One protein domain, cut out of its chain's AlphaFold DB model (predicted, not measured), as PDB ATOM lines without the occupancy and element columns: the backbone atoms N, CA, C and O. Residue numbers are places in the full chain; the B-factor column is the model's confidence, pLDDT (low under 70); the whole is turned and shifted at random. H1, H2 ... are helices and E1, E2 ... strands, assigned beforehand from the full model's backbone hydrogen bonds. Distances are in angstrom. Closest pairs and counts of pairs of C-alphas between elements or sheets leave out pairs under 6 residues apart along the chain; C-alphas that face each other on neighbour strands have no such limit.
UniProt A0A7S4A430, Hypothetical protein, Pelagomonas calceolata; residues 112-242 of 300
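What this domain is: This is residues 112 to 242 of the 300 residues of the protein "Hypothetical protein" of Pelagomonas calceolata (UniProt A0A7S4A430). Two small sheets lie partly face to face, E3, E1 and E7 in one and the strongly twisted E2, E4, E5 and E6 in the other, with the short helix H1 grazing the first. From one end of this body an arm with H2 sticks out, and at the opposite end residues 203 to 211 loop between E4 and E5. The printed part has 131 residues, in the order H1 E1 E2 H2 E3 E4 E5 E6 E7, class mixed, with under half of the residues in named elements. The mixed three-stranded sheet has the order E3, E1, E7; in the branched, antiparallel one E4 has three neighbours. The whole is compact, with a radius of gyration of the C-alphas of 16.1 A, but elongated, spanning 55 by 33 by 28 A.

How they stand to each other: H1, residues 116 to 119, is on the sheet of E3, residues 181 to 187, E1, residues 128 to 134, and E7, residues 235 to 237, and only grazes it; the closest C-alphas of H1 and E3 are those of Val 116 and Ile 187, 5.5 A apart. E1 is antiparallel to E3, with N 130 and O 185 within hydrogen-bond range at 2.9 A, and parallel to E7, with N 133 and O 235 at 2.8 A. E2, residues 139 to 145, is antiparallel to E4, residues 193 to 202, with N 141 and O 197 at 2.9 A. The closest C-alphas of E2 and E3, those of Val 144 and Ile 187, are 7.5 A apart. H2, residues 151 to 157, is on neither sheet. On the other side of E4 from E2 lie E5, residues 212 to 215, which forms a hairpin with E4, N 200 and O 214 at 2.8 A, and E6, residues 222 to 225, antiparallel to E4, N 196 and O 222 at 2.8 A. In H2, 2 of 3 O i to N i+4 pairs are within hydrogen-bond range; H1 is too short for such a pair.

Where its parts are: H1 begins at C-alpha 116, (205.204, 153.527, 183.740), and measures 5.7 A. E1 is 18.5 A long, E2 20.5 A, H2 10.5 A and E3 18.6 A. E4, the longest strand, measures 27.7 A from C-alpha 193 at (200.686, 164.832, 179.079). E5, E6 and E7 measure 9.8, 10.0 and 6.6 A; E7 ends at C-alpha 237, (216.677, 172.075, 180.055).

The domain as a whole: The C-alphas of Arg 156 and Gly 205 are the two farthest apart, 56.0 A. The printed part has no cut, and the link from H2 to E3, 23 residues, is long. Mean pLDDT of the printed part is 78.6, and residues 148 to 163, 202 to 212 and 227 to 230 are under 70.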
ATOM      1  N   GLY A 112     217.252 156.474 185.387       87.69
ATOM      2  CA  GLY A 112     216.303 157.526 185.044       87.69
ATOM      3  C   GLY A 112     214.959 157.332 185.744       87.69
ATOM      4  O   GLY A 112     214.845 156.592 186.716       87.69
ATOM      5  N   SER A 113     213.920 158.003 185.253       90.38
ATOM      6  CA  SER A 113     212.603 157.998 185.897       90.38
ATOM      7  C   SER A 113     211.607 157.096 185.170       90.38
ATOM      8  O   SER A 113     211.110 157.437 184.094       90.38
ATOM      9  N   ASN A 114     211.275 155.946 185.759       90.12
ATOM     10  CA  ASN A 114     210.226 155.072 185.236       90.12
ATOM     11  C   ASN A 114     208.833 155.613 185.606       90.12
ATOM     12  O   ASN A 114     208.335 155.370 186.698       90.12
ATOM     13  N   CYS A 115     208.174 156.337 184.704       90.25
ATOM     14  CA  CYS A 115     206.803 156.814 184.922       90.25
ATOM     15  C   CYS A 115     205.736 155.799 184.499       90.25
ATOM     16  O   CYS A 115     204.539 156.093 184.566       90.25
ATOM     17  N   VAL A 116     206.135 154.612 184.038       87.31
ATOM     18  CA  VAL A 116     205.204 153.527 183.740       87.31
ATOM     19  C   VAL A 116     204.837 152.830 185.043       87.31
ATOM     20  O   VAL A 116     205.694 152.630 185.895       87.31
ATOM     21  N   ASN A 117     203.558 152.485 185.221       80.00
ATOM     22  CA  ASN A 117     203.072 151.747 186.395       80.00
ATOM     23  C   ASN A 117     203.544 152.326 187.745       80.00
ATOM     24  O   ASN A 117     203.782 151.583 188.689       80.00
ATOM     25  N   ARG A 118     203.677 153.659 187.842       75.38
ATOM     26  CA  ARG A 118     204.178 154.368 189.040       75.38
ATOM     27  C   ARG A 118     205.600 153.972 189.468       75.38
ATOM     28  O   ARG A 118     205.944 154.138 190.630       75.38
ATOM     29  N   GLY A 119     206.419 153.491 188.537       73.38
ATOM     30  CA  GLY A 119     207.794 153.086 188.814       73.38
ATOM     31  C   GLY A 119     207.986 151.616 189.112       73.38
ATOM     32  O   GLY A 119     209.128 151.187 189.241       73.38
ATOM     33  N   GLU A 120     206.906 150.845 189.215       75.00
ATOM     34  CA  GLU A 120     206.987 149.445 189.606       75.00
ATOM     35  C   GLU A 120     207.135 148.527 188.388       75.00
ATOM     36  O   GLU A 120     206.285 148.493 187.488       75.00
ATOM     37  N   GLY A 121     208.207 147.735 188.411       76.44
ATOM     38  CA  GLY A 121     208.478 146.663 187.466       76.44
ATOM     39  C   GLY A 121     208.990 147.119 186.099       76.44
ATOM     40  O   GLY A 121     209.287 148.289 185.848       76.44
ATOM     41  N   ALA A 122     209.068 146.140 185.198       84.00
ATOM     42  CA  ALA A 122     209.668 146.297 183.883       84.00
ATOM     43  C   ALA A 122     208.951 147.336 183.007       84.00
ATOM     44  O   ALA A 122     207.722 147.472 183.014       84.00
ATOM     45  N   ILE A 123     209.735 148.022 182.177       86.25
ATOM     46  CA  ILE A 123     209.231 148.993 181.207       86.25
ATOM     47  C   ILE A 123     208.694 148.240 179.974       86.25
ATOM     48  O   ILE A 123     209.467 147.563 179.292       86.25
ATOM     49  N   PRO A 124     207.403 148.387 179.615       85.75
ATOM     50  CA  PRO A 124     206.820 147.742 178.442       85.75
ATOM     51  C   PRO A 124     207.564 148.069 177.133       85.75
ATOM     52  O   PRO A 124     208.125 149.163 176.982       85.75
ATOM     53  N   PRO A 125     207.578 147.158 176.144       81.88
ATOM     54  CA  PRO A 125     208.313 147.354 174.892       81.88
ATOM     55  C   PRO A 125     207.807 148.556 174.081       81.88
ATOM     56  O   PRO A 125     208.608 149.245 173.456       81.88
ATOM     57  N   ASP A 126     206.515 148.851 174.170       82.62
ATOM     58  CA  ASP A 126     205.801 149.958 173.529       82.62
ATOM     59  C   ASP A 126     205.875 151.288 174.301       82.62
ATOM     60  O   ASP A 126     205.418 152.311 173.798       82.62
ATOM     61  N   ALA A 127     206.463 151.311 175.502       86.12
ATOM     62  CA  ALA A 127     206.671 152.551 176.248       86.12
ATOM     63  C   ALA A 127     207.644 153.494 175.519       86.12
ATOM     64  O   ALA A 127     208.685 153.061 175.005       86.12
ATOM     65  N   HIS A 128     207.332 154.789 175.550       87.06
ATOM     66  CA  HIS A 128     208.183 155.848 175.023       87.06
ATOM     67  C   HIS A 128     209.302 156.156 176.013       87.06
ATOM     68  O   HIS A 128     209.042 156.442 177.178       87.06
ATOM     69  N   VAL A 129     210.549 156.131 175.549       87.62
ATOM     70  CA  VAL A 129     211.706 156.522 176.358       87.62
ATOM     71  C   VAL A 129     212.234 157.845 175.829       87.62
ATOM     72  O   VAL A 129     212.745 157.905 174.712       87.62
ATOM     73  N   LEU A 130     212.087 158.906 176.620       87.69
ATOM     74  CA  LEU A 130     212.548 160.240 176.252       87.69
ATOM     75  C   LEU A 130     213.883 160.531 176.938       87.69
ATOM     76  O   LEU A 130     213.975 160.411 178.161       87.69
ATOM     77  N   PRO A 131     214.920 160.940 176.196       87.94
ATOM     78  CA  PRO A 131     216.115 161.500 176.799       87.94
ATOM     79  C   PRO A 131     215.792 162.830 177.475       87.94
ATOM     80  O   PRO A 131     215.113 163.688 176.901       87.94
ATOM     81  N   VAL A 132     216.337 163.006 178.672       89.44
ATOM     82  CA  VAL A 132     216.267 164.242 179.442       89.44
ATOM     83  C   VAL A 132     217.678 164.757 179.635       89.44
ATOM     84  O   VAL A 132     218.551 164.067 180.165       89.44
ATOM     85  N   ASN A 133     217.884 165.985 179.192       88.38
ATOM     86  CA  ASN A 133     219.150 166.672 179.242       88.38
ATOM     87  C   ASN A 133     219.031 167.853 180.201       88.38
ATOM     88  O   ASN A 133     218.561 168.933 179.833       88.38
ATOM     89  N   ASN A 134     219.388 167.614 181.459       88.81
ATOM     90  CA  ASN A 134     219.289 168.609 182.506       88.81
ATOM     91  C   ASN A 134     220.601 169.382 182.640       88.81
ATOM     92  O   ASN A 134     221.419 169.063 183.495       88.81
ATOM     93  N   PHE A 135     220.812 170.410 181.818       86.00
ATOM     94  CA  PHE A 135     221.940 171.331 182.008       86.00
ATOM     95  C   PHE A 135     221.687 172.387 183.095       86.00
ATOM     96  O   PHE A 135     222.544 173.236 183.332       86.00
ATOM     97  N   GLY A 136     220.505 172.382 183.711       87.12
ATOM     98  CA  GLY A 136     220.157 173.309 184.775       87.12
ATOM     99  C   GLY A 136     220.759 172.909 186.123       87.12
ATOM    100  O   GLY A 136     221.146 171.762 186.346       87.12
ATOM    101  N   ALA A 137     220.764 173.872 187.042       88.12
ATOM    102  CA  ALA A 137     221.221 173.708 188.422       88.12
ATOM    103  C   ALA A 137     220.134 173.194 189.395       88.12
ATOM    104  O   ALA A 137     220.409 173.009 190.577       88.12
ATOM    105  N   ASN A 138     218.904 172.949 188.925       90.75
ATOM    106  CA  ASN A 138     217.805 172.402 189.729       90.75
ATOM    107  C   ASN A 138     217.568 170.917 189.426       90.75
ATOM    108  O   ASN A 138     217.781 170.457 188.301       90.75
ATOM    109  N   ALA A 139     217.050 170.184 190.412       91.50
ATOM    110  CA  ALA A 139     216.480 168.864 190.174       91.50
ATOM    111  C   ALA A 139     215.146 169.002 189.424       91.50
ATOM    112  O   ALA A 139     214.438 170.005 189.560       91.50
ATOM    113  N   LEU A 140     214.786 167.989 188.640       92.69
ATOM    114  CA  LEU A 140     213.535 167.957 187.892       92.69
ATOM    115  C   LEU A 140     212.610 166.891 188.459       92.69
ATOM    116  O   LEU A 140     213.023 165.756 188.715       92.69
ATOM    117  N   ARG A 141     211.334 167.246 188.567       92.69
ATOM    118  CA  ARG A 141     210.251 166.319 188.880       92.69
ATOM    119  C   ARG A 141     209.357 166.154 187.676       92.69
ATOM    120  O   ARG A 141     208.973 167.143 187.056       92.69
ATOM    121  N   PHE A 142     208.982 164.917 187.387       93.31
ATOM    122  CA  PHE A 142     208.063 164.624 186.299       93.31
ATOM    123  C   PHE A 142     206.756 164.051 186.823       93.31
ATOM    124  O   PHE A 142     206.724 163.286 187.785       93.31
ATOM    125  N   SER A 143     205.664 164.428 186.169       92.44
ATOM    126  CA  SER A 143     204.354 163.817 186.356       92.44
ATOM    127  C   SER A 143     203.716 163.526 185.006       92.44
ATOM    128  O   SER A 143     203.839 164.322 184.074       92.44
ATOM    129  N   VAL A 144     203.008 162.408 184.901       91.12
ATOM    130  CA  VAL A 144     202.343 161.962 183.672       91.12
ATOM    131  C   VAL A 144     200.838 161.871 183.872       91.12
ATOM    132  O   VAL A 144     200.369 161.529 184.952       91.12
ATOM    133  N   CYS A 145     200.068 162.158 182.831       88.62
ATOM    134  CA  CYS A 145     198.617 162.005 182.852       88.62
ATOM    135  C   CYS A 145     198.136 161.173 181.656       88.62
ATOM    136  O   CYS A 145     198.624 161.319 180.531       88.62
ATOM    137  N   PHE A 146     197.148 160.311 181.915       81.88
ATOM    138  CA  PHE A 146     196.549 159.376 180.959       81.88
ATOM    139  C   PHE A 146     195.138 159.830 180.580       81.88
ATOM    140  O   PHE A 146     194.142 159.195 180.940       81.88
ATOM    141  N   ARG A 147     194.996 160.965 179.893       71.06
ATOM    142  CA  ARG A 147     193.661 161.412 179.478       71.06
ATOM    143  C   ARG A 147     193.280 160.792 178.141       71.06
ATOM    144  O   ARG A 147     194.004 160.941 177.158       71.06
ATOM    145  N   ARG A 148     192.122 160.126 178.108       59.84
ATOM    146  CA  ARG A 148     191.515 159.606 176.875       59.84
ATOM    147  C   ARG A 148     191.023 160.762 176.011       59.84
ATOM    148  O   ARG A 148     190.421 161.710 176.516       59.84
ATOM    149  N   LEU A 149     191.269 160.658 174.710       59.66
ATOM    150  CA  LEU A 149     190.777 161.598 173.710       59.66
ATOM    151  C   LEU A 149     189.252 161.751 173.827       59.66
ATOM    152  O   LEU A 149     188.530 160.773 174.012       59.66
ATOM    153  N   ASN A 150     188.744 162.982 173.713       56.78
ATOM    154  CA  ASN A 150     187.305 163.225 173.733       56.78
ATOM    155  C   ASN A 150     186.672 162.728 172.419       56.78
ATOM    156  O   ASN A 150     186.641 163.444 171.414       56.78
ATOM    157  N   GLU A 151     186.148 161.499 172.432       55.59
ATOM    158  CA  GLU A 151     185.535 160.834 171.272       55.59
ATOM    159  C   GLU A 151     184.407 161.657 170.624       55.59
ATOM    160  O   GLU A 151     184.208 161.602 169.408       55.59
ATOM    161  N   ARG A 152     183.678 162.478 171.401       55.81
ATOM    162  CA  ARG A 152     182.607 163.337 170.862       55.81
ATOM    163  C   ARG A 152     183.136 164.459 169.974       55.81
ATOM    164  O   ARG A 152     182.452 164.832 169.023       55.81
ATOM    165  N   SER A 153     184.319 164.995 170.270       51.75
ATOM    166  CA  SER A 153     184.944 166.064 169.478       51.75
ATOM    167  C   SER A 153     185.603 165.509 168.215       51.75
ATOM    168  O   SER A 153     185.452 166.086 167.136       51.75
ATOM    169  N   LEU A 154     186.236 164.336 168.333       53.78
ATOM    170  CA  LEU A 154     186.854 163.604 167.224       53.78
ATOM    171  C   LEU A 154     185.845 163.279 166.115       53.78
ATOM    172  O   LEU A 154     186.084 163.588 164.950       53.78
ATOM    173  N   ASN A 155     184.672 162.757 166.488       52.94
ATOM    174  CA  ASN A 155     183.628 162.370 165.536       52.94
ATOM    175  C   ASN A 155     182.950 163.551 164.825       52.94
ATOM    176  O   ASN A 155     182.304 163.354 163.798       52.94
ATOM    177  N   ARG A 156     183.048 164.772 165.369       54.66
ATOM    178  CA  ARG A 156     182.279 165.924 164.872       54.66
ATOM    179  C   ARG A 156     183.084 166.867 163.989       54.66
ATOM    180  O   ARG A 156     182.504 167.487 163.105       54.66
ATOM    181  N   PHE A 157     184.389 166.977 164.227       54.84
ATOM    182  CA  PHE A 157     185.236 167.946 163.529       54.84
ATOM    183  C   PHE A 157     186.452 167.327 162.836       54.84
ATOM    184  O   PHE A 157     187.169 168.051 162.156       54.84
ATOM    185  N   GLY A 158     186.722 166.025 163.012       51.81
ATOM    186  CA  GLY A 158     187.964 165.415 162.520       51.81
ATOM    187  C   GLY A 158     189.228 166.046 163.125       51.81
ATOM    188  O   GLY A 158     190.326 165.830 162.625       51.81
ATOM    189  N   MET A 159     189.072 166.839 164.191       48.91
ATOM    190  CA  MET A 159     190.144 167.514 164.910       48.91
ATOM    191  C   MET A 159     190.241 166.919 166.309       48.91
ATOM    192  O   MET A 159     189.249 166.851 167.042       48.91
ATOM    193  N   VAL A 160     191.447 166.508 166.687       53.81
ATOM    194  CA  VAL A 160     191.755 166.091 168.052       53.81
ATOM    195  C   VAL A 160     191.965 167.353 168.886       53.81
ATOM    196  O   VAL A 160     193.039 167.942 168.866       53.81
ATOM    197  N   VAL A 161     190.920 167.801 169.585       52.16
ATOM    198  CA  VAL A 161     191.058 168.836 170.620       52.16
ATOM    199  C   VAL A 161     191.391 168.122 171.923       52.16
ATOM    200  O   VAL A 161     190.510 167.534 172.555       52.16
ATOM    201  N   SER A 162     192.667 168.118 172.293       58.34
ATOM    202  CA  SER A 162     193.104 167.674 173.610       58.34
ATOM    203  C   SER A 162     192.939 168.806 174.616       58.34
ATOM    204  O   SER A 162     193.457 169.908 174.457       58.34
ATOM    205  N   GLU A 163     192.168 168.540 175.661       68.06
ATOM    206  CA  GLU A 163     192.096 169.420 176.820       68.06
ATOM    207  C   GLU A 163     193.227 169.071 177.793       68.06
ATOM    208  O   GLU A 163     193.464 167.887 178.060       68.06
ATOM    209  N   ARG A 164     193.862 170.097 178.378       78.25
ATOM    210  CA  ARG A 164     194.849 169.945 179.463       78.25
ATOM    211  C   ARG A 164     194.282 169.066 180.579       78.25
ATOM    212  O   ARG A 164     193.109 169.208 180.934       78.25
ATOM    213  N   CYS A 165     195.084 168.147 181.113       81.12
ATOM    214  CA  CYS A 165     194.689 167.351 182.276       81.12
ATOM    215  C   CYS A 165     194.368 168.240 183.482       81.12
ATOM    216  O   CYS A 165     194.960 169.308 183.647       81.12
ATOM    217  N   ALA A 166     193.440 167.801 184.335       86.00
ATOM    218  CA  ALA A 166     193.282 168.437 185.635       86.00
ATOM    219  C   ALA A 166     194.503 168.104 186.508       86.00
ATOM    220  O   ALA A 166     195.085 167.031 186.367       86.00
ATOM    221  N   GLU A 167     194.875 168.991 187.436       84.88
ATOM    222  CA  GLU A 167     196.044 168.774 188.309       84.88
ATOM    223  C   GLU A 167     195.965 167.446 189.087       84.88
ATOM    224  O   GLU A 167     196.981 166.798 189.305       84.88
ATOM    225  N   ASN A 168     194.755 166.997 189.434       85.56
ATOM    226  CA  ASN A 168     194.525 165.749 190.170       85.56
ATOM    227  C   ASN A 168     194.712 164.475 189.321       85.56
ATOM    228  O   ASN A 168     194.802 163.386 189.883       85.56
ATOM    229  N   ASP A 169     194.746 164.599 187.991       87.50
ATOM    230  CA  ASP A 169     194.917 163.469 187.068       87.50
ATOM    231  C   ASP A 169     196.399 163.172 186.785       87.50
ATOM    232  O   ASP A 169     196.729 162.188 186.119       87.50
ATOM    233  N   PHE A 170     197.303 164.033 187.258       89.19
ATOM    234  CA  PHE A 170     198.734 163.817 187.130       89.19
ATOM    235  C   PHE A 170     199.223 162.813 188.170       89.19
ATOM    236  O   PHE A 170     199.026 162.960 189.375       89.19
ATOM    237  N   HIS A 171     199.916 161.794 187.684       90.31
ATOM    238  CA  HIS A 171     200.610 160.812 188.492       90.31
ATOM    239  C   HIS A 171     202.089 161.160 188.555       90.31
ATOM    240  O   HIS A 171     202.741 161.327 187.522       90.31
ATOM    241  N   LEU A 172     202.605 161.255 189.775       90.50
ATOM    242  CA  LEU A 172     204.009 161.528 190.028       90.50
ATOM    243  C   LEU A 172     204.871 160.348 189.580       90.50
ATOM    244  O   LEU A 172     204.544 159.193 189.863       90.50
ATOM    245  N   CYS A 173     205.973 160.645 188.901       90.69
ATOM    246  CA  CYS A 173     206.996 159.650 188.633       90.69
ATOM    247  C   CYS A 173     207.857 159.407 189.887       90.69
ATOM    248  O   CYS A 173     208.068 160.337 190.665       90.69
ATOM    249  N   PRO A 174     208.365 158.184 190.092       86.44
ATOM    250  CA  PRO A 174     209.024 157.778 191.337       86.44
ATOM    251  C   PRO A 174     210.352 158.500 191.606       86.44
ATOM    252  O   PRO A 174     210.704 158.704 192.764       86.44
ATOM    253  N   TYR A 175     211.087 158.873 190.555       86.69
ATOM    254  CA  TYR A 175     212.456 159.365 190.675       86.69
ATOM    255  C   TYR A 175     212.600 160.773 190.118       86.69
ATOM    256  O   TYR A 175     212.031 161.143 189.087       86.69
ATOM    257  N   TRP A 176     213.417 161.547 190.814       87.50
ATOM    258  CA  TRP A 176     213.831 162.878 190.412       87.50
ATOM    259  C   TRP A 176     215.000 162.775 189.440       87.50
ATOM    260  O   TRP A 176     215.799 161.842 189.515       87.50
ATOM    261  N   ILE A 177     215.125 163.747 188.541       88.50
ATOM    262  CA  ILE A 177     216.294 163.857 187.666       88.50
ATOM    263  C   ILE A 177     217.231 164.919 188.256       88.50
ATOM    264  O   ILE A 177     216.844 166.088 188.303       88.50
ATOM    265  N   PRO A 178     218.441 164.551 188.717       86.19
ATOM    266  CA  PRO A 178     219.367 165.498 189.337       86.19
ATOM    267  C   PRO A 178     219.848 166.595 188.365       86.19
ATOM    268  O   PRO A 178     219.773 166.407 187.142       86.19
ATOM    269  N   PRO A 179     220.357 167.733 188.877       87.56
ATOM    270  CA  PRO A 179     220.998 168.765 188.060       87.56
ATOM    271  C   PRO A 179     222.220 168.228 187.314       87.56
ATOM    272  O   PRO A 179     222.840 167.258 187.742       87.56
ATOM    273  N   GLU A 180     222.567 168.868 186.199       83.62
ATOM    274  CA  GLU A 180     223.741 168.534 185.374       83.62
ATOM    275  C   GLU A 180     223.806 167.062 184.910       83.62
ATOM    276  O   GLU A 180     224.884 166.502 184.690       83.62
ATOM    277  N   THR A 181     222.650 166.412 184.738       82.19
ATOM    278  CA  THR A 181     222.579 165.010 184.304       82.19
ATOM    279  C   THR A 181     221.988 164.841 182.911       82.19
ATOM    280  O   THR A 181     221.099 165.571 182.476       82.19
ATOM    281  N   PHE A 182     222.467 163.805 182.220       84.25
ATOM    282  CA  PHE A 182     221.836 163.267 181.022       84.25
ATOM    283  C   PHE A 182     221.281 161.880 181.340       84.25
ATOM    284  O   PHE A 182     222.043 160.950 181.611       84.25
ATOM    285  N   THR A 183     219.961 161.742 181.336       86.81
ATOM    286  CA  THR A 183     219.274 160.488 181.662       86.81
ATOM    287  C   THR A 183     218.021 160.328 180.802       86.81
ATOM    288  O   THR A 183     217.931 160.915 179.722       86.81
ATOM    289  N   ALA A 184     217.074 159.499 181.223       89.12
ATOM    290  CA  ALA A 184     215.834 159.295 180.508       89.12
ATOM    291  C   ALA A 184     214.623 159.146 181.416       89.12
ATOM    292  O   ALA A 184     214.714 158.931 182.624       89.12
ATOM    293  N   ILE A 185     213.469 159.278 180.784       92.00
ATOM    294  CA  ILE A 185     212.163 159.069 181.376       92.00
ATOM    295  C   ILE A 185     211.389 158.081 180.509       92.00
ATOM    296  O   ILE A 185     211.300 158.247 179.292       92.00
ATOM    297  N   ALA A 186     210.845 157.043 181.135       91.19
ATOM    298  CA  ALA A 186     209.989 156.074 180.468       91.19
ATOM    299  C   ALA A 186     208.534 156.449 180.721       91.19
ATOM    300  O   ALA A 186     208.115 156.600 181.865       91.19
ATOM    301  N   ILE A 187     207.768 156.595 179.651       90.56
ATOM    302  CA  ILE A 187     206.383 157.048 179.658       90.56
ATOM    303  C   ILE A 187     205.541 155.972 178.980       90.56
ATOM    304  O   ILE A 187     205.929 155.422 177.948       90.56
ATOM    305  N   ALA A 188     204.383 155.649 179.551       86.81
ATOM    306  CA  ALA A 188     203.518 154.647 178.943       86.81
ATOM    307  C   ALA A 188     202.956 155.156 177.604       86.81
ATOM    308  O   ALA A 188     202.713 156.354 177.443       86.81
ATOM    309  N   HIS A 189     202.714 154.246 176.657       83.25
ATOM    310  CA  HIS A 189     202.231 154.575 175.306       83.25
ATOM    311  C   HIS A 189     200.915 155.375 175.300       83.25
ATOM    312  O   HIS A 189     200.629 156.117 174.368       83.25
ATOM    313  N   ASN A 190     200.100 155.218 176.345       80.38
ATOM    314  CA  ASN A 190     198.790 155.842 176.498       80.38
ATOM    315  C   ASN A 190     198.822 157.167 177.281       80.38
ATOM    316  O   ASN A 190     197.762 157.730 177.572       80.38
ATOM    317  N   ALA A 191     200.001 157.653 177.681       85.44
ATOM    318  CA  ALA A 191     200.124 158.967 178.295       85.44
ATOM    319  C   ALA A 191     199.869 160.062 177.252       85.44
ATOM    320  O   ALA A 191     200.272 159.944 176.096       85.44
ATOM    321  N   SER A 192     199.223 161.147 177.671       83.56
ATOM    322  CA  SER A 192     198.926 162.298 176.805       83.56
ATOM    323  C   SER A 192     199.578 163.597 177.267       83.56
ATOM    324  O   SER A 192     199.724 164.533 176.482       83.56
ATOM    325  N   TYR A 193     200.010 163.664 178.526       88.19
ATOM    326  CA  TYR A 193     200.686 164.832 179.079       88.19
ATOM    327  C   TYR A 193     201.870 164.421 179.942       88.19
ATOM    328  O   TYR A 193     201.780 163.476 180.728       88.19
ATOM    329  N   LEU A 194     202.944 165.196 179.829       91.00
ATOM    330  CA  LEU A 194     204.094 165.176 180.721       91.00
ATOM    331  C   LEU A 194     204.289 166.580 181.296       91.00
ATOM    332  O   LEU A 194     204.434 167.547 180.552       91.00
ATOM    333  N   LYS A 195     204.305 166.684 182.620       92.75
ATOM    334  CA  LYS A 195     204.580 167.913 183.363       92.75
ATOM    335  C   LYS A 195     205.962 167.806 183.990       92.75
ATOM    336  O   LYS A 195     206.237 166.820 184.668       92.75
ATOM    337  N   MET A 196     206.804 168.805 183.757       94.44
ATOM    338  CA  MET A 196     208.137 168.936 184.334       94.44
ATOM    339  C   MET A 196     208.163 170.131 185.285       94.44
ATOM    340  O   MET A 196     207.835 171.250 184.891       94.44
ATOM    341  N   GLU A 197     208.583 169.901 186.519       94.06
ATOM    342  CA  GLU A 197     208.698 170.913 187.568       94.06
ATOM    343  C   GLU A 197     210.163 171.062 187.979       94.06
ATOM    344  O   GLU A 197     210.919 170.088 187.971       94.06
ATOM    345  N   PHE A 198     210.558 172.285 188.331       92.75
ATOM    346  CA  PHE A 198     211.897 172.600 188.827       92.75
ATOM    347  C   PHE A 198     211.881 172.585 190.341       92.75
ATOM    348  O   PHE A 198     211.000 173.191 190.948       92.75
ATOM    349  N   CYS A 199     212.833 171.896 190.952       90.88
ATOM    350  CA  CYS A 199     212.809 171.663 192.384       90.88
ATOM    351  C   CYS A 199     214.204 171.839 192.990       90.88
ATOM    352  O   CYS A 199     215.230 171.688 192.318       90.88
ATOM    353  N   VAL A 200     214.226 172.230 194.257       87.38
ATOM    354  CA  VAL A 200     215.432 172.526 195.032       87.38
ATOM    355  C   VAL A 200     215.585 171.464 196.108       87.38
ATOM    356  O   VAL A 200     214.588 170.993 196.655       87.38
ATOM    357  N   VAL A 201     216.828 171.072 196.371       74.12
ATOM    358  CA  VAL A 201     217.158 170.145 197.454       74.12
ATOM    359  C   VAL A 201     217.207 170.936 198.753       74.12
ATOM    360  O   VAL A 201     217.992 171.875 198.876       74.12
ATOM    361  N   ASP A 202     216.340 170.593 199.695       66.56
ATOM    362  CA  ASP A 202     216.359 171.127 201.046       66.56
ATOM    363  C   ASP A 202     217.225 170.215 201.925       66.56
ATOM    364  O   ASP A 202     216.802 169.145 202.372       66.56
ATOM    365  N   ASP A 203     218.463 170.652 202.154       56.31
ATOM    366  CA  ASP A 203     219.444 169.968 203.004       56.31
ATOM    367  C   ASP A 203     219.286 170.326 204.499       56.31
ATOM    368  O   ASP A 203     220.138 169.978 205.320       56.31
ATOM    369  N   SER A 204     218.223 171.039 204.903       53.06
ATOM    370  CA  SER A 204     218.086 171.580 206.268       53.06
ATOM    371  C   SER A 204     217.866 170.539 207.379       53.06
ATOM    372  O   SER A 204     217.800 170.912 208.552       53.06
ATOM    373  N   GLY A 205     217.806 169.239 207.060       46.75
ATOM    374  CA  GLY A 205     217.901 168.145 208.039       46.75
ATOM    375  C   GLY A 205     216.820 168.141 209.130       46.75
ATOM    376  O   GLY A 205     217.004 167.518 210.176       46.75
ATOM    377  N   ALA A 206     215.700 168.842 208.926       44.66
ATOM    378  CA  ALA A 206     214.705 169.070 209.974       44.66
ATOM    379  C   ALA A 206     213.917 167.806 210.375       44.66
ATOM    380  O   ALA A 206     213.347 167.767 211.465       44.66
ATOM    381  N   TYR A 207     213.916 166.761 209.543       40.88
ATOM    382  CA  TYR A 207     213.304 165.465 209.831       40.88
ATOM    383  C   TYR A 207     214.113 164.348 209.157       40.88
ATOM    384  O   TYR A 207     213.914 164.094 207.981       40.88
ATOM    385  N   GLY A 208     215.028 163.728 209.914       37.69
ATOM    386  CA  GLY A 208     215.687 162.435 209.654       37.69
ATOM    387  C   GLY A 208     216.073 162.086 208.209       37.69
ATOM    388  O   GLY A 208     215.215 161.665 207.457       37.69
ATOM    389  N   ASP A 209     217.371 162.154 207.892       43.28
ATOM    390  CA  ASP A 209     218.115 161.471 206.806       43.28
ATOM    391  C   ASP A 209     217.562 161.441 205.356       43.28
ATOM    392  O   ASP A 209     218.251 160.943 204.466       43.28
ATOM    393  N   GLU A 210     216.393 162.011 205.058       48.62
ATOM    394  CA  GLU A 210     215.806 162.056 203.717       48.62
ATOM    395  C   GLU A 210     215.867 163.485 203.157       48.62
ATOM    396  O   GLU A 210     215.270 164.415 203.699       48.62
ATOM    397  N   ALA A 211     216.604 163.670 202.057       53.78
ATOM    398  CA  ALA A 211     216.652 164.939 201.334       53.78
ATOM    399  C   ALA A 211     215.245 165.307 200.834       53.78
ATOM    400  O   ALA A 211     214.656 164.590 200.018       53.78
ATOM    401  N   TYR A 212     214.694 166.421 201.323       62.28
ATOM    402  CA  TYR A 212     213.376 166.891 200.909       62.28
ATOM    403  C   TYR A 212     213.518 167.766 199.663       62.28
ATOM    404  O   TYR A 212     214.303 168.705 199.642       62.28
ATOM    405  N   TYR A 213     212.766 167.476 198.604       70.44
ATOM    406  CA  TYR A 213     212.800 168.279 197.381       70.44
ATOM    407  C   TYR A 213     211.581 169.202 197.329       70.44
ATOM    408  O   TYR A 213     210.442 168.740 197.205       70.44
ATOM    409  N   ASN A 214     211.814 170.513 197.387       83.44
ATOM    410  CA  ASN A 214     210.764 171.520 197.281       83.44
ATOM    411  C   ASN A 214     210.620 171.985 195.827       83.44
ATOM    412  O   ASN A 214     211.565 172.508 195.238       83.44
ATOM    413  N   CYS A 215     209.443 171.790 195.230       89.12
ATOM    414  CA  CYS A 215     209.201 172.209 193.852       89.12
ATOM    415  C   CYS A 215     208.721 173.650 193.771       89.12
ATOM    416  O   CYS A 215     207.799 174.066 194.469       89.12
ATOM    417  N   LEU A 216     209.353 174.392 192.872       89.69
ATOM    418  CA  LEU A 216     209.148 175.811 192.677       89.69
ATOM    419  C   LEU A 216     207.882 176.073 191.862       89.69
ATOM    420  O   LEU A 216     207.527 175.327 190.949       89.69
ATOM    421  N   THR A 217     207.224 177.186 192.170       86.69
ATOM    422  CA  THR A 217     206.121 177.726 191.361       86.69
ATOM    423  C   THR A 217     206.604 178.680 190.267       86.69
ATOM    424  O   THR A 217     205.881 178.912 189.301       86.69
ATOM    425  N   ASP A 218     207.800 179.250 190.435       84.62
ATOM    426  CA  ASP A 218     208.486 180.106 189.465       84.62
ATOM    427  C   ASP A 218     209.947 179.617 189.342       84.62
ATOM    428  O   ASP A 218     210.658 179.629 190.347       84.62
ATOM    429  N   PRO A 219     210.400 179.124 188.173       87.69
ATOM    430  CA  PRO A 219     209.684 179.074 186.899       87.69
ATOM    431  C   PRO A 219     208.467 178.146 186.929       87.69
ATOM    432  O   PRO A 219     208.466 177.102 187.579       87.69
ATOM    433  N   ALA A 220     207.433 178.530 186.178       89.12
ATOM    434  CA  ALA A 220     206.244 177.705 186.025       89.12
ATOM    435  C   ALA A 220     206.602 176.324 185.434       89.12
ATOM    436  O   ALA A 220     207.513 176.234 184.596       89.12
ATOM    437  N   PRO A 221     205.872 175.256 185.810       91.00
ATOM    438  CA  PRO A 221     206.075 173.930 185.245       91.00
ATOM    439  C   PRO A 221     206.000 173.950 183.716       91.00
ATOM    440  O   PRO A 221     205.131 174.603 183.132       91.00
ATOM    441  N   ARG A 222     206.895 173.212 183.056       91.12
ATOM    442  CA  ARG A 222     206.842 173.025 181.602       91.12
ATOM    443  C   ARG A 222     205.970 171.822 181.287       91.12
ATOM    444  O   ARG A 222     206.157 170.750 181.856       91.12
ATOM    445  N   GLU A 223     205.042 171.993 180.358       89.12
ATOM    446  CA  GLU A 223     204.146 170.924 179.928       89.12
ATOM    447  C   GLU A 223     204.441 170.522 178.491       89.12
ATOM    448  O   GLU A 223     204.504 171.358 177.589       89.12
ATOM    449  N   TYR A 224     204.590 169.220 178.290       86.69
ATOM    450  CA  TYR A 224     204.761 168.598 176.992       86.69
ATOM    451  C   TYR A 224     203.491 167.821 176.678       86.69
ATOM    452  O   TYR A 224     203.062 166.953 177.445       86.69
ATOM    453  N   TYR A 225     202.881 168.163 175.548       81.19
ATOM    454  CA  TYR A 225     201.735 167.439 175.030       81.19
ATOM    455  C   TYR A 225     202.216 166.307 174.127       81.19
ATOM    456  O   TYR A 225     202.961 166.550 173.175       81.19
ATOM    457  N   GLY A 226     201.781 165.093 174.448       70.44
ATOM    458  CA  GLY A 226     202.079 163.889 173.695       70.44
ATOM    459  C   GLY A 226     200.825 163.293 173.061       70.44
ATOM    460  O   GLY A 226     199.730 163.362 173.617       70.44
ATOM    461  N   THR A 227     200.979 162.665 171.902       64.00
ATOM    462  CA  THR A 227     200.034 161.658 171.398       64.00
ATOM    463  C   THR A 227     200.739 160.311 171.301       64.00
ATOM    464  O   THR A 227     201.965 160.250 171.372       64.00
ATOM    465  N   GLU A 228     199.984 159.239 171.044       58.00
ATOM    466  CA  GLU A 228     200.540 157.898 170.771       58.00
ATOM    467  C   GLU A 228     201.637 157.901 169.682       58.00
ATOM    468  O   GLU A 228     202.476 157.007 169.629       58.00
ATOM    469  N   THR A 229     201.648 158.905 168.798       59.81
ATOM    470  CA  THR A 229     202.595 159.019 167.678       59.81
ATOM    471  C   THR A 229     203.503 160.242 167.745       59.81
ATOM    472  O   THR A 229     204.407 160.369 166.919       59.81
ATOM    473  N   HIS A 230     203.280 161.161 168.686       68.88
ATOM    474  CA  HIS A 230     203.978 162.438 168.711       68.88
ATOM    475  C   HIS A 230     204.381 162.811 170.130       68.88
ATOM    476  O   HIS A 230     203.592 163.365 170.886       68.88
ATOM    477  N   TRP A 231     205.635 162.523 170.457       80.44
ATOM    478  CA  TRP A 231     206.334 163.055 171.621       80.44
ATOM    479  C   TRP A 231     207.528 163.891 171.144       80.44
ATOM    480  O   TRP A 231     208.060 163.622 170.060       80.44
ATOM    481  N   PRO A 232     207.975 164.902 171.915       81.06
ATOM    482  CA  PRO A 232     209.260 165.541 171.668       81.06
ATOM    483  C   PRO A 232     210.371 164.489 171.630       81.06
ATOM    484  O   PRO A 232     210.347 163.517 172.380       81.06
ATOM    485  N   THR A 233     211.368 164.692 170.773       77.69
ATOM    486  CA  THR A 233     212.512 163.772 170.669       77.69
ATOM    487  C   THR A 233     213.413 163.813 171.900       77.69
ATOM    488  O   THR A 233     214.094 162.834 172.190       77.69
ATOM    489  N   THR A 234     213.444 164.950 172.598       83.81
ATOM    490  CA  THR A 234     214.264 165.221 173.785       83.81
ATOM    491  C   THR A 234     213.557 166.218 174.693       83.81
ATOM    492  O   THR A 234     212.775 167.056 174.236       83.81
ATOM    493  N   VAL A 235     213.861 166.151 175.987       87.94
ATOM    494  CA  VAL A 235     213.565 167.215 176.948       87.94
ATOM    495  C   VAL A 235     214.878 167.910 177.279       87.94
ATOM    496  O   VAL A 235     215.690 167.380 178.033       87.94
ATOM    497  N   ASP A 236     215.089 169.089 176.699       86.69
ATOM    498  CA  ASP A 236     216.280 169.901 176.944       86.69
ATOM    499  C   ASP A 236     215.968 171.014 177.950       86.69
ATOM    500  O   ASP A 236     215.101 171.871 177.734       86.69
ATOM    501  N   VAL A 237     216.683 170.994 179.073       87.12
ATOM    502  CA  VAL A 237     216.677 172.075 180.055       87.12
ATOM    503  C   VAL A 237     217.852 172.988 179.760       87.12
ATOM    504  O   VAL A 237     218.982 172.542 179.572       87.12
ATOM    505  N   GLU A 238     217.564 174.283 179.689       84.06
ATOM    506  CA  GLU A 238     218.581 175.290 179.420       84.06
ATOM    507  C   GLU A 238     219.611 175.334 180.543       84.06
ATOM    508  O   GLU A 238     219.292 175.136 181.716       84.06
ATOM    509  N   PHE A 239     220.854 175.625 180.166       82.31
ATOM    510  CA  PHE A 239     221.921 175.785 181.134       82.31
ATOM    511  C   PHE A 239     221.648 176.979 182.050       82.31
ATOM    512  O   PHE A 239     221.471 178.106 181.580       82.31
ATOM    513  N   THR A 240     221.695 176.744 183.359       81.62
ATOM    514  CA  THR A 240     221.583 177.790 184.377       81.62
ATOM    515  C   THR A 240     222.770 177.705 185.322       81.62
ATOM    516  O   THR A 240     223.093 176.649 185.848       81.62
ATOM    517  N   ARG A 241     223.453 178.837 185.534       80.06
ATOM    518  CA  ARG A 241     224.648 178.880 186.400       80.06
ATOM    519  C   ARG A 241     224.327 178.742 187.883       80.06
ATOM    520  O   ARG A 241     225.197 178.354 188.651       80.06
ATOM    521  N   ALA A 242     223.128 179.153 188.273       86.69
ATOM    522  CA  ALA A 242     222.656 179.145 189.644       86.69
ATOM    523  C   ALA A 242     221.269 178.494 189.685       86.69
ATOM    524  O   ALA A 242     220.521 178.622 188.704       86.69
TER     525      ALA A 242